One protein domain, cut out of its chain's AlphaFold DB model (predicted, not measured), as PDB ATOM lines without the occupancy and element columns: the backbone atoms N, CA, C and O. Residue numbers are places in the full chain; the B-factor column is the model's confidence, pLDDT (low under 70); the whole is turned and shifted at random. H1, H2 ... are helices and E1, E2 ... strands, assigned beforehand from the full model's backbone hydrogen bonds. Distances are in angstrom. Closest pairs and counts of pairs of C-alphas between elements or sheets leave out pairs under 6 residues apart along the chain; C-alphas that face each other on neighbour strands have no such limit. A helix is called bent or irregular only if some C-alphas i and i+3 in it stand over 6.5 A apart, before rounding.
ATOM      1  N   PHE A 231     -76.274  -8.352  97.154       73.12
ATOM      2  CA  PHE A 231     -75.920  -7.474  98.246       73.12
ATOM      3  C   PHE A 231     -76.896  -7.724  99.384       73.12
ATOM      4  O   PHE A 231     -78.018  -7.216  99.378       73.12
ATOM      5  N   THR A 232     -76.462  -8.541 100.337       76.56
ATOM      6  CA  THR A 232     -77.272  -8.905 101.501       76.56
ATOM      7  C   THR A 232     -76.936  -7.966 102.648       76.56
ATOM      8  O   THR A 232     -75.759  -7.712 102.897       76.56
ATOM      9  N   MET A 233     -77.952  -7.418 103.319       77.06
ATOM     10  CA  MET A 233     -77.749  -6.591 104.514       77.06
ATOM     11  C   MET A 233     -76.998  -7.404 105.569       77.06
ATOM     12  O   MET A 233     -77.430  -8.508 105.906       77.06
ATOM     13  N   ALA A 234     -75.893  -6.863 106.085       71.06
ATOM     14  CA  ALA A 234     -75.257  -7.440 107.261       71.06
ATOM     15  C   ALA A 234     -76.235  -7.329 108.445       71.06
ATOM     16  O   ALA A 234     -76.775  -6.252 108.716       71.06
ATOM     17  N   LYS A 235     -76.527  -8.445 109.125       65.69
ATOM     18  CA  LYS A 235     -77.350  -8.432 110.345       65.69
ATOM     19  C   LYS A 235     -76.460  -8.041 111.529       65.69
ATOM     20  O   LYS A 235     -75.695  -8.866 112.019       65.69
ATOM     21  N   GLY A 236     -76.562  -6.794 111.990       67.50
ATOM     22  CA  GLY A 236     -75.804  -6.294 113.144       67.50
ATOM     23  C   GLY A 236     -74.304  -6.142 112.860       67.50
ATOM     24  O   GLY A 236     -73.922  -5.629 111.813       67.50
ATOM     25  N   ILE A 237     -73.461  -6.594 113.795       61.25
ATOM     26  CA  ILE A 237     -71.983  -6.540 113.718       61.25
ATOM     27  C   ILE A 237     -71.395  -7.708 112.898       61.25
ATOM     28  O   ILE A 237     -70.185  -7.918 112.878       61.25
ATOM     29  N   ALA A 238     -72.246  -8.522 112.264       67.12
ATOM     30  CA  ALA A 238     -71.808  -9.700 111.533       67.12
ATOM     31  C   ALA A 238     -70.918  -9.329 110.341       67.12
ATOM     32  O   ALA A 238     -71.280  -8.488 109.516       67.12
ATOM     33  N   ASP A 239     -69.782 -10.014 110.221       80.88
ATOM     34  CA  ASP A 239     -68.887  -9.838 109.090       80.88
ATOM     35  C   ASP A 239     -69.499 -10.380 107.781       80.88
ATOM     36  O   ASP A 239     -70.483 -11.134 107.754       80.88
ATOM     37  N   CYS A 240     -68.948  -9.951 106.644       84.12
ATOM     38  CA  CYS A 240     -69.415 -10.438 105.349       84.12
ATOM     39  C   CYS A 240     -69.283 -11.957 105.151       84.12
ATOM     40  O   CYS A 240     -70.214 -12.535 104.581       84.12
ATOM     41  N   PRO A 241     -68.208 -12.624 105.615       85.12
ATOM     42  CA  PRO A 241     -68.122 -14.083 105.631       85.12
ATOM     43  C   PRO A 241     -69.327 -14.758 106.293       85.12
ATOM     44  O   PRO A 241     -69.968 -15.607 105.668       85.12
ATOM     45  N   TYR A 242     -69.686 -14.338 107.504       85.94
ATOM     46  CA  TYR A 242     -70.837 -14.853 108.234       85.94
ATOM     47  C   TYR A 242     -72.138 -14.563 107.486       85.94
ATOM     48  O   TYR A 242     -72.934 -15.471 107.244       85.94
ATOM     49  N   THR A 243     -72.323 -13.317 107.037       85.69
ATOM     50  CA  THR A 243     -73.527 -12.897 106.305       85.69
ATOM     51  C   THR A 243     -73.737 -13.728 105.037       85.69
ATOM     52  O   THR A 243     -74.846 -14.203 104.794       85.69
ATOM     53  N   CYS A 244     -72.699 -13.956 104.228       85.44
ATOM     54  CA  CYS A 244     -72.838 -14.756 103.012       85.44
ATOM     55  C   CYS A 244     -73.077 -16.239 103.322       85.44
ATOM     56  O   CYS A 244     -73.947 -16.846 102.695       85.44
ATOM     57  N   THR A 245     -72.386 -16.795 104.322       86.25
ATOM     58  CA  THR A 245     -72.543 -18.202 104.731       86.25
ATOM     59  C   THR A 245     -73.967 -18.495 105.206       86.25
ATOM     60  O   THR A 245     -74.576 -19.459 104.750       86.25
ATOM     61  N   GLN A 246     -74.553 -17.614 106.025       87.12
ATOM     62  CA  GLN A 246     -75.949 -17.716 106.485       87.12
ATOM     63  C   GLN A 246     -76.973 -17.700 105.340       87.12
ATOM     64  O   GLN A 246     -78.085 -18.193 105.489       87.12
ATOM     65  N   ASN A 247     -76.603 -17.148 104.183       81.44
ATOM     66  CA  ASN A 247     -77.448 -17.104 102.992       81.44
ATOM     67  C   ASN A 247     -77.097 -18.201 101.973       81.44
ATOM     68  O   ASN A 247     -77.522 -18.106 100.823       81.44
ATOM     69  N   ASN A 248     -76.315 -19.214 102.369       84.81
ATOM     70  CA  ASN A 248     -75.810 -20.282 101.499       84.81
ATOM     71  C   ASN A 248     -75.069 -19.739 100.258       84.81
ATOM     72  O   ASN A 248     -75.240 -20.200  99.125       84.81
ATOM     73  N   ARG A 249     -74.276 -18.681 100.462       84.38
ATOM     74  CA  ARG A 249     -73.517 -17.971  99.427       84.38
ATOM     75  C   ARG A 249     -72.045 -17.870  99.820       84.38
ATOM     76  O   ARG A 249     -71.683 -17.908 100.990       84.38
ATOM     77  N   VAL A 250     -71.188 -17.676  98.822       82.62
ATOM     78  CA  VAL A 250     -69.747 -17.467  99.021       82.62
ATOM     79  C   VAL A 250     -69.454 -15.967  99.045       82.62
ATOM     80  O   VAL A 250     -70.012 -15.212  98.244       82.62
ATOM     81  N   VAL A 251     -68.568 -15.523  99.941       82.44
ATOM     82  CA  VAL A 251     -68.066 -14.140  99.944       82.44
ATOM     83  C   VAL A 251     -67.347 -13.831  98.632       82.44
ATOM     84  O   VAL A 251     -66.500 -14.601  98.170       82.44
ATOM     85  N   LEU A 252     -67.643 -12.674  98.041       77.38
ATOM     86  CA  LEU A 252     -66.814 -12.112  96.980       77.38
ATOM     87  C   LEU A 252     -65.669 -11.335  97.617       77.38
ATOM     88  O   LEU A 252     -65.854 -10.233  98.116       77.38
ATOM     89  N   GLY A 253     -64.477 -11.917  97.602       71.25
ATOM     90  CA  GLY A 253     -63.292 -11.326  98.213       71.25
ATOM     91  C   GLY A 253     -62.011 -11.883  97.611       71.25
ATOM     92  O   GLY A 253     -61.987 -12.395  96.487       71.25
ATOM     93  N   SER A 254     -60.921 -11.770  98.355       55.03
ATOM     94  CA  SER A 254     -59.594 -12.258  97.960       55.03
ATOM     95  C   SER A 254     -59.255 -13.668  98.420       55.03
ATOM     96  O   SER A 254     -58.140 -14.120  98.173       55.03
ATOM     97  N   GLY A 255     -60.175 -14.331  99.118       59.28
ATOM     98  CA  GLY A 255     -59.867 -15.523  99.908       59.28
ATOM     99  C   GLY A 255     -59.378 -15.202 101.323       59.28
ATOM    100  O   GLY A 255     -59.193 -16.126 102.104       59.28
ATOM    101  N   VAL A 256     -59.223 -13.921 101.680       63.12
ATOM    102  CA  VAL A 256     -58.984 -13.487 103.062       63.12
ATOM    103  C   VAL A 256     -60.298 -12.931 103.633       63.12
ATOM    104  O   VAL A 256     -60.841 -11.986 103.052       63.12
ATOM    105  N   PRO A 257     -60.828 -13.479 104.744       60.16
ATOM    106  CA  PRO A 257     -62.115 -13.068 105.320       60.16
ATOM    107  C   PRO A 257     -62.216 -11.561 105.613       60.16
ATOM    108  O   PRO A 257     -63.272 -10.953 105.431       60.16
ATOM    109  N   SER A 258     -61.092 -10.948 105.993       65.69
ATOM    110  CA  SER A 258     -60.987  -9.544 106.398       65.69
ATOM    111  C   SER A 258     -61.054  -8.527 105.257       65.69
ATOM    112  O   SER A 258     -61.032  -7.334 105.537       65.69
ATOM    113  N   VAL A 259     -61.134  -8.961 103.991       70.44
ATOM    114  CA  VAL A 259     -61.238  -8.056 102.836       70.44
ATOM    115  C   VAL A 259     -62.265  -8.595 101.839       70.44
ATOM    116  O   VAL A 259     -61.951  -9.236 100.829       70.44
ATOM    117  N   SER A 260     -63.529  -8.330 102.154       81.31
ATOM    118  CA  SER A 260     -64.683  -8.728 101.344       81.31
ATOM    119  C   SER A 260     -65.250  -7.534 100.571       81.31
ATOM    120  O   SER A 260     -65.135  -6.391 101.007       81.31
ATOM    121  N   LEU A 261     -65.877  -7.778  99.422       85.00
ATOM    122  CA  LEU A 261     -66.635  -6.765  98.698       85.00
ATOM    123  C   LEU A 261     -67.851  -6.355  99.531       85.00
ATOM    124  O   LEU A 261     -68.637  -7.201  99.962       85.00
ATOM    125  N   CYS A 262     -68.047  -5.054  99.685       85.38
ATOM    126  CA  CYS A 262     -69.242  -4.491 100.290       85.38
ATOM    127  C   CYS A 262     -69.799  -3.364  99.419       85.38
ATOM    128  O   CYS A 262     -69.094  -2.811  98.571       85.38
ATOM    129  N   ALA A 263     -71.074  -3.040  99.613       82.94
ATOM    130  CA  ALA A 263     -71.714  -1.893  98.995       82.94
ATOM    131  C   ALA A 263     -72.533  -1.101 100.013       82.94
ATOM    132  O   ALA A 263     -73.176  -1.678 100.891       82.94
ATOM    133  N   ILE A 264     -72.539   0.217  99.861       79.75
ATOM    134  CA  ILE A 264     -73.346   1.148 100.648       79.75
ATOM    135  C   ILE A 264     -74.220   1.946  99.688       79.75
ATOM    136  O   ILE A 264     -73.769   2.370  98.626       79.75
ATOM    137  N   LYS A 265     -75.483   2.147 100.063       76.44
ATOM    138  CA  LYS A 265     -76.394   3.035  99.343       76.44
ATOM    139  C   LYS A 265     -76.419   4.385 100.061       76.44
ATOM    140  O   LYS A 265     -76.686   4.417 101.258       76.44
ATOM    141  N   SER A 266     -76.137   5.474  99.350       70.50
ATOM    142  CA  SER A 266     -76.303   6.843  99.857       70.50
ATOM    143  C   SER A 266     -77.060   7.658  98.809       70.50
ATOM    144  O   SER A 266     -76.597   7.819  97.677       70.50
ATOM    145  N   GLY A 267     -78.282   8.075  99.161       78.38
ATOM    146  CA  GLY A 267     -79.276   8.549  98.195       78.38
ATOM    147  C   GLY A 267     -79.625   7.469  97.164       78.38
ATOM    148  O   GLY A 267     -79.806   6.297  97.510       78.38
ATOM    149  N   ASP A 268     -79.667   7.851  95.889       69.88
ATOM    150  CA  ASP A 268     -79.916   6.934  94.766       69.88
ATOM    151  C   ASP A 268     -78.654   6.223  94.261       69.88
ATOM    152  O   ASP A 268     -78.730   5.316  93.431       69.88
ATOM    153  N   GLN A 269     -77.482   6.582  94.785       60.12
ATOM    154  CA  GLN A 269     -76.214   6.021  94.339       60.12
ATOM    155  C   GLN A 269     -75.786   4.837  95.212       60.12
ATOM    156  O   GLN A 269     -75.913   4.843  96.439       60.12
ATOM    157  N   THR A 270     -75.272   3.795  94.555       71.38
ATOM    158  CA  THR A 270     -74.648   2.640  95.211       71.38
ATOM    159  C   THR A 270     -73.141   2.735  95.051       71.38
ATOM    160  O   THR A 270     -72.630   2.797  93.933       71.38
ATOM    161  N   TYR A 271     -72.437   2.697  96.171       73.75
ATOM    162  CA  TYR A 271     -70.989   2.779  96.237       73.75
ATOM    163  C   TYR A 271     -70.416   1.446  96.677       73.75
ATOM    164  O   TYR A 271     -70.982   0.778  97.539       73.75
ATOM    165  N   TYR A 272     -69.285   1.071  96.091       79.06
ATOM    166  CA  TYR A 272     -68.621  -0.200  96.353       79.06
ATOM    167  C   TYR A 272     -67.328   0.040  97.119       79.06
ATOM    168  O   TYR A 272     -66.611   1.011  96.865       79.06
ATOM    169  N   GLY A 273     -67.041  -0.855  98.055       77.62
ATOM    170  CA  GLY A 273     -65.952  -0.702  99.001       77.62
ATOM    171  C   GLY A 273     -65.293  -2.015  99.390       77.62
ATOM    172  O   GLY A 273     -65.644  -3.097  98.907       77.62
ATOM    173  N   SER A 274     -64.325  -1.897 100.294       80.88
ATOM    174  CA  SER A 274     -63.715  -3.038 100.977       80.88
ATOM    175  C   SER A 274     -64.256  -3.105 102.401       80.88
ATOM    176  O   SER A 274     -64.143  -2.135 103.150       80.88
ATOM    177  N   TYR A 275     -64.828  -4.245 102.774       80.38
ATOM    178  CA  TYR A 275     -65.154  -4.547 104.160       80.38
ATOM    179  C   TYR A 275     -63.859  -4.797 104.932       80.38
ATOM    180  O   TYR A 275     -63.057  -5.613 104.485       80.38
ATOM    181  N   SER A 276     -63.662  -4.105 106.053       76.56
ATOM    182  CA  SER A 276     -62.516  -4.256 106.954       76.56
ATOM    183  C   SER A 276     -62.923  -3.853 108.372       76.56
ATOM    184  O   SER A 276     -63.573  -2.828 108.553       76.56
ATOM    185  N   TYR A 277     -62.517  -4.634 109.379       75.94
ATOM    186  CA  TYR A 277     -62.708  -4.322 110.808       75.94
ATOM    187  C   TYR A 277     -64.149  -3.955 111.226       75.94
ATOM    188  O   TYR A 277     -64.333  -3.107 112.089       75.94
ATOM    189  N   GLY A 278     -65.179  -4.567 110.628       76.44
ATOM    190  CA  GLY A 278     -66.581  -4.262 110.961       76.44
ATOM    191  C   GLY A 278     -67.234  -3.179 110.097       76.44
ATOM    192  O   GLY A 278     -68.443  -2.978 110.199       76.44
ATOM    193  N   TYR A 279     -66.486  -2.540 109.193       78.06
ATOM    194  CA  TYR A 279     -66.962  -1.403 108.399       78.06
ATOM    195  C   TYR A 279     -66.768  -1.617 106.897       78.06
ATOM    196  O   TYR A 279     -65.852  -2.313 106.463       78.06
ATOM    197  N   CYS A 280     -67.615  -0.981 106.085       79.00
ATOM    198  CA  CYS A 280     -67.453  -0.929 104.634       79.00
ATOM    199  C   CYS A 280     -66.827   0.405 104.211       79.00
ATOM    200  O   CYS A 280     -67.469   1.450 104.270       79.00
ATOM    201  N   LEU A 281     -65.573   0.368 103.760       77.06
ATOM    202  CA  LEU A 281     -64.808   1.561 103.390       77.06
ATOM    203  C   LEU A 281     -65.023   1.912 101.907       77.06
ATOM    204  O   LEU A 281     -64.707   1.095 101.041       77.06
ATOM    205  N   TRP A 282     -65.508   3.123 101.603       70.62
ATOM    206  CA  TRP A 282     -65.751   3.645 100.241       70.62
ATOM    207  C   TRP A 282     -65.493   5.168 100.161       70.62
ATOM    208  O   TRP A 282     -65.391   5.817 101.197       70.62
ATOM    209  N   ARG A 283     -65.341   5.754  98.955       63.22
ATOM    210  CA  ARG A 283     -65.098   7.207  98.770       63.22
ATOM    211  C   ARG A 283     -65.862   7.796  97.575       63.22
ATOM    212  O   ARG A 283     -65.851   7.216  96.491       63.22
ATOM    213  N   LEU A 284     -66.454   8.979  97.772       55.81
ATOM    214  CA  LEU A 284     -67.070   9.825  96.740       55.81
ATOM    215  C   LEU A 284     -66.025  10.686  96.020       55.81
ATOM    216  O   LEU A 284     -65.138  11.262  96.643       55.81
ATOM    217  N   GLN A 285     -66.149  10.797  94.697       46.84
ATOM    218  CA  GLN A 285     -65.186  11.498  93.842       46.84
ATOM    219  C   GLN A 285     -65.258  13.037  93.963       46.84
ATOM    220  O   GLN A 285     -64.307  13.710  93.580       46.84
ATOM    221  N   ALA A 286     -66.364  13.586  94.487       44.62
ATOM    222  CA  ALA A 286     -66.702  15.011  94.365       44.62
ATOM    223  C   ALA A 286     -66.646  15.836  95.668       44.62
ATOM    224  O   ALA A 286     -66.730  17.056  95.604       44.62
ATOM    225  N   ALA A 287     -66.479  15.219  96.838       40.91
ATOM    226  CA  ALA A 287     -66.417  15.939  98.111       40.91
ATOM    227  C   ALA A 287     -65.304  15.345  98.976       40.91
ATOM    228  O   ALA A 287     -65.176  14.123  99.070       40.91
ATOM    229  N   GLY A 288     -64.463  16.200  99.559       45.34
ATOM    230  CA  GLY A 288     -63.402  15.791 100.478       45.34
ATOM    231  C   GLY A 288     -63.900  14.784 101.524       45.34
ATOM    232  O   GLY A 288     -65.028  14.878 101.986       45.34
ATOM    233  N   ASN A 289     -63.046  13.797 101.806       40.34
ATOM    234  CA  ASN A 289     -63.142  12.740 102.818       40.34
ATOM    235  C   ASN A 289     -64.495  12.593 103.536       40.34
ATOM    236  O   ASN A 289     -64.731  13.237 104.552       40.34
ATOM    237  N   VAL A 290     -65.312  11.637 103.095       46.41
ATOM    238  CA  VAL A 290     -66.326  11.042 103.970       46.41
ATOM    239  C   VAL A 290     -66.013   9.555 104.090       46.41
ATOM    240  O   VAL A 290     -66.338   8.766 103.205       46.41
ATOM    241  N   LEU A 291     -65.324   9.190 105.176       51.69
ATOM    242  CA  LEU A 291     -65.459   7.859 105.758       51.69
ATOM    243  C   LEU A 291     -66.884   7.793 106.310       51.69
ATOM    244  O   LEU A 291     -67.228   8.571 107.193       51.69
ATOM    245  N   VAL A 292     -67.714   6.885 105.805       52.34
ATOM    246  CA  VAL A 292     -68.918   6.493 106.541       52.34
ATOM    247  C   VAL A 292     -68.566   5.224 107.307       52.34
ATOM    248  O   VAL A 292     -68.660   4.119 106.775       52.34
ATOM    249  N   GLU A 293     -68.124   5.394 108.549       53.94
ATOM    250  CA  GLU A 293     -68.200   4.346 109.565       53.94
ATOM    251  C   GLU A 293     -69.681   4.178 109.905       53.94
ATOM    252  O   GLU A 293     -70.259   4.967 110.644       53.94
ATOM    253  N   GLY A 294     -70.357   3.227 109.263       52.50
ATOM    254  CA  GLY A 294     -71.804   3.124 109.400       52.50
ATOM    255  C   GLY A 294     -72.323   1.710 109.239       52.50
ATOM    256  O   GLY A 294     -72.022   1.020 108.263       52.50
ATOM    257  N   GLN A 295     -73.150   1.308 110.202       58.53
ATOM    258  CA  GLN A 295     -74.067   0.180 110.085       58.53
ATOM    259  C   GLN A 295     -74.957   0.360 108.835       58.53
ATOM    260  O   GLN A 295     -75.264   1.482 108.440       58.53
ATOM    261  N   GLY A 296     -75.363  -0.737 108.185       71.12
ATOM    262  CA  GLY A 296     -76.240  -0.692 106.999       71.12
ATOM    263  C   GLY A 296     -75.553  -0.904 105.643       71.12
ATOM    264  O   GLY A 296     -76.186  -0.733 104.598       71.12
ATOM    265  N   TYR A 297     -74.283  -1.320 105.622       77.81
ATOM    266  CA  TYR A 297     -73.664  -1.830 104.400       77.81
ATOM    267  C   TYR A 297     -74.203  -3.219 104.034       77.81
ATOM    268  O   TYR A 297     -74.731  -3.977 104.854       77.81
ATOM    269  N   ARG A 298     -74.063  -3.563 102.757       85.31
ATOM    270  CA  ARG A 298     -74.442  -4.859 102.209       85.31
ATOM    271  C   ARG A 298     -73.205  -5.620 101.769       85.31
ATOM    272  O   ARG A 298     -72.327  -5.061 101.117       85.31
ATOM    273  N   CYS A 299     -73.155  -6.905 102.077       84.25
ATOM    274  CA  CYS A 299     -72.060  -7.780 101.689       84.25
ATOM    275  C   CYS A 299     -72.277  -8.324 100.282       84.25
ATOM    276  O   CYS A 299     -73.366  -8.802  99.961       84.25
ATOM    277  N   GLY A 300     -71.246  -8.243  99.443       84.81
ATOM    278  CA  GLY A 300     -71.251  -8.825  98.109       84.81
ATOM    279  C   GLY A 300     -71.124 -10.341  98.199       84.81
ATOM    280  O   GLY A 300     -70.022 -10.867  98.356       84.81
ATOM    281  N   CYS A 301     -72.245 -11.044  98.082       82.19
ATOM    282  CA  CYS A 301     -72.290 -12.501  98.121       82.19
ATOM    283  C   CYS A 301     -72.578 -13.069  96.722       82.19
ATOM    284  O   CYS A 301     -73.399 -12.526  95.975       82.19
ATOM    285  N   GLN A 302     -71.941 -14.188  96.367       79.94
ATOM    286  CA  GLN A 302     -72.232 -14.926  95.132       79.94
ATOM    287  C   GLN A 302     -72.908 -16.274  95.426       79.94
ATOM    288  O   GLN A 302     -72.502 -16.966  96.363       79.94
ATOM    289  N   PRO A 303     -73.921 -16.676  94.641       68.19
ATOM    290  CA  PRO A 303     -74.487 -18.016  94.731       68.19
ATOM    291  C   PRO A 303     -73.486 -19.059  94.210       68.19
ATOM    292  O   PRO A 303     -72.915 -18.904  93.128       68.19
ATOM    293  N   ALA A 304     -73.285 -20.148  94.952       62.38
ATOM    294  CA  ALA A 304     -72.633 -21.337  94.405       62.38
ATOM    295  C   ALA A 304     -73.572 -21.985  93.359       62.38
ATOM    296  O   ALA A 304     -74.778 -22.014  93.600       62.38
ATOM    297  N   PRO A 305     -73.091 -22.480  92.198       58.84
ATOM    298  CA  PRO A 305     -71.699 -22.698  91.783       58.84
ATOM    299  C   PRO A 305     -71.114 -21.601  90.867       58.84
ATOM    300  O   PRO A 305     -70.087 -21.828  90.221       58.84
ATOM    301  N   ILE A 306     -71.749 -20.428  90.745       57.44
ATOM    302  CA  ILE A 306     -71.293 -19.380  89.820       57.44
ATOM    303  C   ILE A 306     -69.984 -18.788  90.348       57.44
ATOM    304  O   ILE A 306     -69.970 -18.022  91.304       57.44
ATOM    305  N   LYS A 307     -68.865 -19.151  89.718       63.38
ATOM    306  CA  LYS A 307     -67.536 -18.657  90.093       63.38
ATOM    307  C   LYS A 307     -67.282 -17.320  89.411       63.38
ATOM    308  O   LYS A 307     -66.906 -17.333  88.254       63.38
ATOM    309  N   LEU A 308     -67.442 -16.170  90.060       69.50
ATOM    310  CA  LEU A 308     -66.834 -14.936  89.536       69.50
ATOM    311  C   LEU A 308     -65.306 -15.012  89.686       69.50
ATOM    312  O   LEU A 308     -64.800 -15.625  90.626       69.50
ATOM    313  N   SER A 309     -64.550 -14.426  88.751       69.44
ATOM    314  CA  SER A 309     -63.082 -14.464  88.802       69.44
ATOM    315  C   SER A 309     -62.458 -13.108  88.500       69.44
ATOM    316  O   SER A 309     -62.920 -12.365  87.636       69.44
ATOM    317  N   TRP A 310     -61.378 -12.790  89.209       77.44
ATOM    318  CA  TRP A 310     -60.586 -11.590  88.963       77.44
ATOM    319  C   TRP A 310     -59.677 -11.795  87.747       77.44
ATOM    320  O   TRP A 310     -58.795 -12.659  87.774       77.44
ATOM    321  N   LYS A 311     -59.850 -10.984  86.706       74.69
ATOM    322  CA  LYS A 311     -59.065 -11.025  85.460       74.69
ATOM    323  C   LYS A 311     -58.426  -9.667  85.195       74.69
ATOM    324  O   LYS A 311     -58.864  -8.667  85.748       74.69
ATOM    325  N   GLU A 312     -57.369  -9.615  84.396       73.50
ATOM    326  CA  GLU A 312     -56.737  -8.339  84.040       73.50
ATOM    327  C   GLU A 312     -57.727  -7.406  83.341       73.50
ATOM    328  O   GLU A 312     -58.600  -7.856  82.601       73.50
ATOM    329  N   ALA A 313     -57.620  -6.103  83.602       62.75
ATOM    330  CA  ALA A 313     -58.652  -5.159  83.185       62.75
ATOM    331  C   ALA A 313     -58.869  -5.100  81.665       62.75
ATOM    332  O   ALA A 313     -60.008  -4.999  81.210       62.75
ATOM    333  N   GLN A 314     -57.797  -5.250  80.885       63.03
ATOM    334  CA  GLN A 314     -57.874  -5.359  79.425       63.03
ATOM    335  C   GLN A 314     -58.703  -6.568  78.969       63.03
ATOM    336  O   GLN A 314     -59.430  -6.462  77.991       63.03
ATOM    337  N   VAL A 315     -58.654  -7.683  79.704       59.88
ATOM    338  CA  VAL A 315     -59.297  -8.956  79.328       59.88
ATOM    339  C   VAL A 315     -60.820  -8.901  79.476       59.88
ATOM    340  O   VAL A 315     -61.539  -9.628  78.795       59.88
ATOM    341  N   CYS A 316     -61.336  -8.044  80.356       62.78
ATOM    342  CA  CYS A 316     -62.782  -7.933  80.581       62.78
ATOM    343  C   CYS A 316     -63.432  -6.798  79.804       62.78
ATOM    344  O   CYS A 316     -64.643  -6.802  79.619       62.78
ATOM    345  N   ALA A 317     -62.631  -5.835  79.347       51.56
ATOM    346  CA  ALA A 317     -63.107  -4.714  78.553       51.56
ATOM    347  C   ALA A 317     -63.331  -5.079  77.073       51.56
ATOM    348  O   ALA A 317     -64.054  -4.360  76.389       51.56
ATOM    349  N   THR A 318     -62.731  -6.166  76.574       49.78
ATOM    350  CA  THR A 318     -62.706  -6.496  75.138       49.78
ATOM    351  C   THR A 318     -63.612  -7.654  74.714       49.78
ATOM    352  O   THR A 318     -63.633  -7.954  73.528       49.78
ATOM    353  N   GLY A 319     -64.389  -8.292  75.605       50.53
ATOM    354  CA  GLY A 319     -65.146  -9.502  75.241       50.53
ATOM    355  C   GLY A 319     -66.367  -9.866  76.099       50.53
ATOM    356  O   GLY A 319     -66.712  -9.152  77.037       50.53
ATOM    357  N   PRO A 320     -67.023 -11.018  75.819       45.22
ATOM    358  CA  PRO A 320     -68.243 -11.490  76.499       45.22
ATOM    359  C   PRO A 320     -68.053 -11.837  77.987       45.22
ATOM    360  O   PRO A 320     -69.014 -12.193  78.672       45.22
ATOM    361  N   SER A 321     -66.830 -11.702  78.500       52.22
ATOM    362  CA  SER A 321     -66.494 -11.634  79.924       52.22
ATOM    363  C   SER A 321     -66.971 -10.300  80.509       52.22
ATOM    364  O   SER A 321     -66.164  -9.524  81.017       52.22
ATOM    365  N   ALA A 322     -68.271 -10.007  80.402       50.94
ATOM    366  CA  ALA A 322     -68.836  -8.770  80.919       50.94
ATOM    367  C   ALA A 322     -68.400  -8.600  82.380       50.94
ATOM    368  O   ALA A 322     -68.582  -9.506  83.209       50.94
ATOM    369  N   ALA A 323     -67.793  -7.454  82.686       58.00
ATOM    370  CA  ALA A 323     -67.593  -7.048  84.063       58.00
ATOM    371  C   ALA A 323     -68.948  -7.113  84.789       58.00
ATOM    372  O   ALA A 323     -69.999  -6.900  84.179       58.00
ATOM    373  N   ALA A 324     -68.940  -7.526  86.058       52.16
ATOM    374  CA  ALA A 324     -70.129  -8.071  86.723       52.16
ATOM    375  C   ALA A 324     -71.381  -7.159  86.707       52.16
ATOM    376  O   ALA A 324     -72.486  -7.686  86.862       52.16
ATOM    377  N   LYS A 325     -71.207  -5.848  86.493       55.06
ATOM    378  CA  LYS A 325     -72.119  -4.817  85.952       55.06
ATOM    379  C   LYS A 325     -71.375  -3.473  86.009       55.06
ATOM    380  O   LYS A 325     -70.323  -3.423  86.629       55.06
ATOM    381  N   ASP A 326     -71.888  -2.420  85.374       48.56
ATOM    382  CA  ASP A 326     -71.377  -1.045  85.518       48.56
ATOM    383  C   ASP A 326     -72.060  -0.352  86.722       48.56
ATOM    384  O   ASP A 326     -73.290  -0.444  86.814       48.56
ATOM    385  N   PRO A 327     -71.330   0.280  87.667       60.50
ATOM    386  CA  PRO A 327     -69.870   0.368  87.770       60.50
ATOM    387  C   PRO A 327     -69.213  -0.987  88.056       60.50
ATOM    388  O   PRO A 327     -69.631  -1.743  88.935       60.50
ATOM    389  N   SER A 328     -68.158  -1.284  87.296       73.50
ATOM    390  CA  SER A 328     -67.428  -2.552  87.391       73.50
ATOM    391  C   SER A 328     -66.606  -2.607  88.670       73.50
ATOM    392  O   SER A 328     -65.926  -1.647  89.010       73.50
ATOM    393  N   VAL A 329     -66.607  -3.731  89.383       80.38
ATOM    394  CA  VAL A 329     -65.740  -3.879  90.559       80.38
ATOM    395  C   VAL A 329     -64.304  -4.134  90.093       80.38
ATOM    396  O   VAL A 329     -64.067  -4.985  89.233       80.38
ATOM    397  N   CYS A 330     -63.340  -3.429  90.676       85.50
ATOM    398  CA  CYS A 330     -61.916  -3.643  90.437       85.50
ATOM    399  C   CYS A 330     -61.172  -4.043  91.705       85.50
ATOM    400  O   CYS A 330     -61.589  -3.757  92.824       85.50
ATOM    401  N   ARG A 331     -60.037  -4.703  91.502       87.06
ATOM    402  CA  ARG A 331     -59.053  -5.047  92.514       87.06
ATOM    403  C   ARG A 331     -57.697  -4.541  92.063       87.06
ATOM    404  O   ARG A 331     -57.251  -4.895  90.974       87.06
ATOM    405  N   ILE A 332     -57.019  -3.783  92.911       86.81
ATOM    406  CA  ILE A 332     -55.624  -3.384  92.700       86.81
ATOM    407  C   ILE A 332     -54.735  -4.162  93.657       86.81
ATOM    408  O   ILE A 332     -55.088  -4.331  94.819       86.81
ATOM    409  N   ARG A 333     -53.599  -4.658  93.182       86.88
ATOM    410  CA  ARG A 333     -52.588  -5.350  93.988       86.88
ATOM    411  C   ARG A 333     -51.236  -4.704  93.734       86.88
ATOM    412  O   ARG A 333     -50.925  -4.413  92.585       86.88
ATOM    413  N   LYS A 334     -50.415  -4.504  94.763       84.31
ATOM    414  CA  LYS A 334     -49.027  -4.059  94.565       84.31
ATOM    415  C   LYS A 334     -48.222  -5.144  93.836       84.31
ATOM    416  O   LYS A 334     -48.321  -6.321  94.190       84.31
ATOM    417  N   VAL A 335     -47.409  -4.773  92.846       79.62
ATOM    418  CA  VAL A 335     -46.475  -5.721  92.207       79.62
ATOM    419  C   VAL A 335     -45.493  -6.236  93.269       79.62
ATOM    420  O   VAL A 335     -44.862  -5.446  93.965       79.62
ATOM    421  N   GLY A 336     -45.424  -7.557  93.453       79.94
ATOM    422  CA  GLY A 336     -44.589  -8.194  94.483       79.94
ATOM    423  C   GLY A 336     -45.127  -8.122  95.923       79.94
ATOM    424  O   GLY A 336     -44.503  -8.677  96.818       79.94
ATOM    425  N   GLY A 337     -46.279  -7.482  96.171       76.81
ATOM    426  CA  GLY A 337     -46.917  -7.431  97.495       76.81
ATOM    427  C   GLY A 337     -48.046  -8.454  97.664       76.81
ATOM    428  O   GLY A 337     -48.648  -8.894  96.682       76.81
ATOM    429  N   GLY A 338     -48.358  -8.840  98.904       73.94
ATOM    430  CA  GLY A 338     -49.561  -9.622  99.235       73.94
ATOM    431  C   GLY A 338     -50.840  -8.776  99.256       73.94
ATOM    432  O   GLY A 338     -51.918  -9.269  98.923       73.94
ATOM    433  N   ASP A 339     -50.698  -7.485  99.562       73.81
ATOM    434  CA  ASP A 339     -51.827  -6.590  99.791       73.81
ATOM    435  C   ASP A 339     -52.539  -6.193  98.496       73.81
ATOM    436  O   ASP A 339     -51.931  -5.888  97.459       73.81
ATOM    437  N   PHE A 340     -53.863  -6.134  98.580       79.75
ATOM    438  CA  PHE A 340     -54.735  -5.659  97.516       79.75
ATOM    439  C   PHE A 340     -55.874  -4.818  98.105       79.75
ATOM    440  O   PHE A 340     -56.189  -4.891  99.293       79.75
ATOM    441  N   ARG A 341     -56.518  -4.029  97.250       81.69
ATOM    442  CA  ARG A 341     -57.701  -3.229  97.580       81.69
ATOM    443  C   ARG A 341     -58.786  -3.458  96.548       81.69
ATOM    444  O   ARG A 341     -58.478  -3.713  95.385       81.69
ATOM    445  N   ILE A 342     -60.040  -3.366  96.982       84.69
ATOM    446  CA  ILE A 342     -61.214  -3.434  96.113       84.69
ATOM    447  C   ILE A 342     -61.772  -2.021  95.946       84.69
ATOM    448  O   ILE A 342     -61.822  -1.246  96.902       84.69
ATOM    449  N   GLY A 343     -62.169  -1.701  94.724       84.12
ATOM    450  CA  GLY A 343     -62.718  -0.411  94.347       84.12
ATOM    451  C   GLY A 343     -63.723  -0.533  93.212       84.12
ATOM    452  O   GLY A 343     -64.162  -1.631  92.851       84.12
ATOM    453  N   TRP A 344     -64.052   0.607  92.622       82.56
ATOM    454  CA  TRP A 344     -64.915   0.686  91.449       82.56
ATOM    455  C   TRP A 344     -64.121   1.169  90.235       82.56
ATOM    456  O   TRP A 344     -63.220   1.999  90.339       82.56
ATOM    457  N   TYR A 345     -64.429   0.619  89.071       80.88
ATOM    458  CA  TYR A 345     -63.754   0.904  87.817       80.88
ATOM    459  C   TYR A 345     -64.623   1.784  86.939       80.88
ATOM    460  O   TYR A 345     -65.751   1.422  86.608       80.88
ATOM    461  N   SER A 346     -64.060   2.914  86.524       75.94
ATOM    462  CA  SER A 346     -64.634   3.748  85.479       75.94
ATOM    463  C   SER A 346     -64.154   3.263  84.122       75.94
ATOM    464  O   SER A 346     -62.956   3.311  83.826       75.94
ATOM    465  N   GLN A 347     -65.090   2.857  83.265       70.62
ATOM    466  CA  GLN A 347     -64.769   2.553  81.875       70.62
ATOM    467  C   GLN A 347     -64.330   3.811  81.110       70.62
ATOM    468  O   GLN A 347     -63.399   3.731  80.308       70.62
ATOM    469  N   ALA A 348     -64.933   4.969  81.412       69.75
ATOM    470  CA  ALA A 348     -64.633   6.245  80.763       69.75
ATOM    471  C   ALA A 348     -63.178   6.686  80.984       69.75
ATOM    472  O   ALA A 348     -62.511   7.108  80.046       69.75
ATOM    473  N   THR A 349     -62.662   6.544  82.209       75.25
ATOM    474  CA  THR A 349     -61.285   6.951  82.546       75.25
ATOM    475  C   THR A 349     -60.306   5.781  82.626       75.25
ATOM    476  O   THR A 349     -59.139   5.983  82.964       75.25
ATOM    477  N   ARG A 350     -60.760   4.546  82.361       80.19
ATOM    478  CA  ARG A 350     -59.987   3.299  82.518       80.19
ATOM    479  C   ARG A 350     -59.239   3.224  83.854       80.19
ATOM    480  O   ARG A 350     -58.077   2.813  83.918       80.19
ATOM    481  N   THR A 351     -59.901   3.663  84.919       82.81
ATOM    482  CA  THR A 351     -59.292   3.867  86.236       82.81
ATOM    483  C   THR A 351     -60.075   3.121  87.304       82.81
ATOM    484  O   THR A 351     -61.299   3.223  87.367       82.81
ATOM    485  N   CYS A 352     -59.362   2.377  88.148       85.62
ATOM    486  CA  CYS A 352     -59.889   1.819  89.386       85.62
ATOM    487  C   CYS A 352     -59.728   2.836  90.511       85.62
ATOM    488  O   CYS A 352     -58.607   3.226  90.838       85.62
ATOM    489  N   TYR A 353     -60.837   3.252  91.104       85.19
ATOM    490  CA  TYR A 353     -60.877   4.158  92.241       85.19
ATOM    491  C   TYR A 353     -61.043   3.353  93.524       85.19
ATOM    492  O   TYR A 353     -61.979   2.560  93.656       85.19
ATOM    493  N   THR A 354     -60.132   3.559  94.470       81.94
ATOM    494  CA  THR A 354     -60.102   2.858  95.757       81.94
ATOM    495  C   THR A 354     -60.285   3.825  96.925       81.94
ATOM    496  O   THR A 354     -59.985   5.015  96.791       81.94
ATOM    497  N   PRO A 355     -60.763   3.345  98.088       71.06
ATOM    498  CA  PRO A 355     -60.759   4.138  99.316       71.06
ATOM    499  C   PRO A 355     -59.338   4.621  99.654       71.06
ATOM    500  O   PRO A 355     -58.374   3.896  99.406       71.06
ATOM    501  N   SER A 356     -59.213   5.829 100.223       65.31
ATOM    502  CA  SER A 356     -57.923   6.369 100.686       65.31
ATOM    503  C   SER A 356     -57.404   5.502 101.823       65.31
ATOM    504  O   SER A 356     -58.035   5.419 102.874       65.31
ATOM    505  N   ALA A 357     -56.285   4.830 101.604       65.38
ATOM    506  CA  ALA A 357     -55.552   4.144 102.649       65.38
ATOM    507  C   ALA A 357     -54.085   4.080 102.245       65.38
ATOM    508  O   ALA A 357     -53.781   3.907 101.058       65.38
ATOM    509  N   LYS A 358     -53.203   4.124 103.246       73.19
ATOM    510  CA  LYS A 358     -51.775   3.874 103.072       73.19
ATOM    511  C   LYS A 358     -51.595   2.525 102.372       73.19
ATOM    512  O   LYS A 358     -51.848   1.468 102.951       73.19
ATOM    513  N   PHE A 359     -51.237   2.567 101.095       71.50
ATOM    514  CA  PHE A 359     -51.131   1.407 100.220       71.50
ATOM    515  C   PHE A 359     -49.977   1.664  99.258       71.50
ATOM    516  O   PHE A 359     -50.117   2.410  98.303       71.50
ATOM    517  N   GLY A 360     -48.804   1.095  99.530       62.81
ATOM    518  CA  GLY A 360     -47.610   1.326  98.715       62.81
ATOM    519  C   GLY A 360     -46.312   1.227  99.520       62.81
ATOM    520  O   GLY A 360     -46.362   1.142 100.743       62.81
ATOM    521  N   PRO A 361     -45.138   1.226  98.858       57.50
ATOM    522  CA  PRO A 361     -43.827   1.136  99.520       57.50
ATOM    523  C   PRO A 361     -43.572   2.250 100.544       57.50
ATOM    524  O   PRO A 361     -42.895   2.024 101.535       57.50
ATOM    525  N   SER A 362     -44.129   3.436 100.302       70.06
ATOM    526  CA  SER A 362     -43.965   4.639 101.122       70.06
ATOM    527  C   SER A 362     -45.142   4.899 102.069       70.06
ATOM    528  O   SER A 362     -45.198   5.950 102.701       70.06
ATOM    529  N   GLY A 363     -46.125   3.991 102.133       73.56
ATOM    530  CA  GLY A 363     -47.361   4.226 102.883       73.56
ATOM    531  C   GLY A 363     -48.172   5.420 102.364       73.56
ATOM    532  O   GLY A 363     -48.926   6.014 103.127       73.56
ATOM    533  N   GLN A 364     -48.008   5.802 101.095       77.44
ATOM    534  CA  GLN A 364     -48.818   6.847 100.473       77.44
ATOM    535  C   GLN A 364     -50.249   6.367 100.217       77.44
ATOM    536  O   GLN A 364     -50.498   5.178 100.000       77.44
ATOM    537  N   ASP A 365     -51.182   7.313 100.229       78.88
ATOM    538  CA  ASP A 365     -52.581   7.060  99.910       78.88
ATOM    539  C   ASP A 365     -52.759   6.810  98.411       78.88
ATOM    540  O   ASP A 365     -52.524   7.688  97.579       78.88
ATOM    541  N   VAL A 366     -53.231   5.612  98.060       79.62
ATOM    542  CA  VAL A 366     -53.609   5.278  96.681       79.62
ATOM    543  C   VAL A 366     -55.118   5.347  96.548       79.62
ATOM    544  O   VAL A 366     -55.854   4.504  97.055       79.62
ATOM    545  N   THR A 367     -55.575   6.370  95.837       81.50
ATOM    546  CA  THR A 367     -57.001   6.647  95.608       81.50
ATOM    547  C   THR A 367     -57.449   6.301  94.192       81.50
ATOM    548  O   THR A 367     -58.645   6.157  93.933       81.50
ATOM    549  N   ARG A 368     -56.500   6.157  93.260       86.38
ATOM    550  CA  ARG A 368     -56.758   5.793  91.867       86.38
ATOM    551  C   ARG A 368     -55.582   5.041  91.254       86.38
ATOM    552  O   ARG A 368     -54.430   5.398  91.482       86.38
ATOM    553  N   VAL A 369     -55.885   4.041  90.432       82.75
ATOM    554  CA  VAL A 369     -54.918   3.320  89.594       82.75
ATOM    555  C   VAL A 369     -55.461   3.282  88.172       82.75
ATOM    556  O   VAL A 369     -56.551   2.760  87.937       82.75
ATOM    557  N   THR A 370     -54.718   3.854  87.230       82.88
ATOM    558  CA  THR A 370     -55.120   3.943  85.821       82.88
ATOM    559  C   THR A 370     -54.412   2.873  85.000       82.88
ATOM    560  O   THR A 370     -53.194   2.744  85.070       82.88
ATOM    561  N   GLY A 371     -55.172   2.145  84.179       69.62
ATOM    562  CA  GLY A 371     -54.621   1.232  83.179       69.62
ATOM    563  C   GLY A 371     -53.946  -0.033  83.725       69.62
ATOM    564  O   GLY A 371     -54.167  -0.465  84.856       69.62
ATOM    565  N   VAL A 372     -53.170  -0.670  82.846       59.31
ATOM    566  CA  VAL A 372     -52.374  -1.876  83.116       59.31
ATOM    567  C   VAL A 372     -50.913  -1.491  82.912       59.31
ATOM    568  O   VAL A 372     -50.580  -0.933  81.870       59.31
ATOM    569  N   GLY A 373     -50.069  -1.747  83.911       60.84
ATOM    570  CA  GLY A 373     -48.688  -1.252  83.965       60.84
ATOM    571  C   GLY A 373     -48.510  -0.167  85.033       60.84
ATOM    572  O   GLY A 373     -49.387   0.668  85.238       60.84
ATOM    573  N   GLY A 374     -47.396  -0.221  85.766       76.75
ATOM    574  CA  GLY A 374     -47.105   0.635  86.923       76.75
ATOM    575  C   GLY A 374     -46.841  -0.166  88.205       76.75
ATOM    576  O   GLY A 374     -46.694  -1.386  88.170       76.75
ATOM    577  N   LEU A 375     -46.805   0.513  89.357       81.19
ATOM    578  CA  LEU A 375     -46.563  -0.111  90.676       81.19
ATOM    579  C   LEU A 375     -47.680  -1.078  91.121       81.19
ATOM    580  O   LEU A 375     -47.504  -1.844  92.076       81.19
ATOM    581  N   TYR A 376     -48.827  -1.052  90.436       83.75
ATOM    582  CA  TYR A 376     -50.030  -1.794  90.795       83.75
ATOM    583  C   TYR A 376     -50.563  -2.619  89.619       83.75
ATOM    584  O   TYR A 376     -50.695  -2.136  88.497       83.75
ATOM    585  N   GLN A 377     -50.935  -3.865  89.900       84.88
ATOM    586  CA  GLN A 377     -51.707  -4.729  89.015       84.88
ATOM    587  C   GLN A 377     -53.196  -4.493  89.248       84.88
ATOM    588  O   GLN A 377     -53.721  -4.817  90.316       84.88
ATOM    589  N   MET A 378     -53.883  -3.969  88.236       85.69
ATOM    590  CA  MET A 378     -55.332  -3.800  88.243       85.69
ATOM    591  C   MET A 378     -56.024  -4.994  87.580       85.69
ATOM    592  O   MET A 378     -55.723  -5.379  86.448       85.69
ATOM    593  N   ARG A 379     -56.996  -5.572  88.283       85.81
ATOM    594  CA  ARG A 379     -57.875  -6.636  87.794       85.81
ATOM    595  C   ARG A 379     -59.330  -6.224  87.952       85.81
ATOM    596  O   ARG A 379     -59.682  -5.573  88.927       85.81
ATOM    597  N   LEU A 380     -60.182  -6.617  87.019       82.06
ATOM    598  CA  LEU A 380     -61.627  -6.444  87.102       82.06
ATOM    599  C   LEU A 380     -62.274  -7.733  87.601       82.06
ATOM    600  O   LEU A 380     -61.755  -8.833  87.378       82.06
ATOM    601  N   LEU A 381     -63.393  -7.598  88.314       79.75
ATOM    602  CA  LEU A 381     -64.242  -8.728  88.657       79.75
ATOM    603  C   LEU A 381     -65.071  -9.073  87.431       79.75
ATOM    604  O   LEU A 381     -65.973  -8.332  87.026       79.75
ATOM    605  N   CYS A 382     -64.756 -10.214  86.843       71.38
ATOM    606  CA  CYS A 382     -65.324 -10.610  85.574       71.38
ATOM    607  C   CYS A 382     -66.071 -11.910  85.762       71.38
ATOM    608  O   CYS A 382     -65.698 -12.778  86.566       71.38
ATOM    609  N   ARG A 383     -67.128 -12.071  84.976       63.72
ATOM    610  CA  ARG A 383     -67.643 -13.413  84.759       63.72
ATOM    611  C   ARG A 383     -66.517 -14.211  84.098       63.72
ATOM    612  O   ARG A 383     -65.863 -13.673  83.198       63.72
TER     613      ARG A 383
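This is residues 231 to 383 of the 574 residues of an uncharacterized protein of Chlorella variabilis (UniProt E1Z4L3). Two strongly twisted sheets, one from residues 231 to 303 and the other from residues 309 to 382, are partly face to face as a crossed sandwich, with E3 and E4 meeting E8 and E9. The second sheet is folded back on itself at E9, and one short helix packs on each sheet, H1 on the first and H2 on the second. The printed part has 153 residues with 12 named strands and two named helices, in the order E1 H1 E2 E3 E4 E5 E6 E7 H2 E8 E9 E10 E11 E12. The first sheet is branched, the second runs E7 E12 E8 E9 E10 E11, and both are antiparallel. The class is mostly strand, with under half of the residues in named elements; the whole is compact and rounded, with a radius of gyration of the C-alphas of 14.7 A and spans of 39 by 37 by 33 A.

E1, residues 231 to 233, is antiparallel to E6, residues 298 to 303, with N 299 and O 232 2.8 A apart. H1, residues 240 to 246, is on this sheet; its closest C-alphas to E6 are Cys 240 and Cys 299, 5.2 A. E2, residues 249 to 251, pairs with E6 through N 250 and O 302, 2.9 A. E3, residues 260 to 266, lies on the other side of E6 from E1, with N 263 and O 298 2.8 A apart. E3, E4, residues 269 to 276, and E5, residues 279 to 281, form a meander of two hairpins, each strand the antiparallel neighbour of the one before, with N 271 and O 264 2.8 A apart and N 281 and O 274 2.9 A apart; E6, beside E3, completes a Greek key. E7, residues 309 to 312, pairs with E12, residues 376 to 382, through N 380 and O 311, 2.7 A. H2, residues 313 to 317, is on this second sheet at a height of 8.2 A; E7, H2 and E8, residues 328 to 334, form a split strand-helix-strand unit with E12 between its strands and a right-handed crossover. E8, E9, residues 340 to 346, E10, residues 351 to 353, and E11, residues 368 to 370, form a second meander, for instance with N 345 and O 328 2.7 A apart. In this folded sheet, bent back into two leaves, E7 E12 E8 face E10 E11. The sandwiched sheets' strands stand at 54 degrees; the closest C-alphas of E4 and E9 are Ser 274 and Ile 342, 5.5 A. In H1 and H2 every O i to N i+4 pair is within hydrogen-bond range.

E1 begins with C-alpha 231 at (-75.920, -7.474, 98.246). E4 measures 21.3 A, E8 19.8 A and E3 19.5 A. E12 ends with C-alpha 382 at (-65.324, -10.610, 85.574).

The C-alphas farthest apart, Asn 248 and Ser 362, are 40.4 A apart. The printed part has no cut; the links E5 to E6 and E10 to E11 are long. Mean pLDDT of the printed part is 71.9, with 55 residues under 70, among them 283 to 295 and 313 to 327.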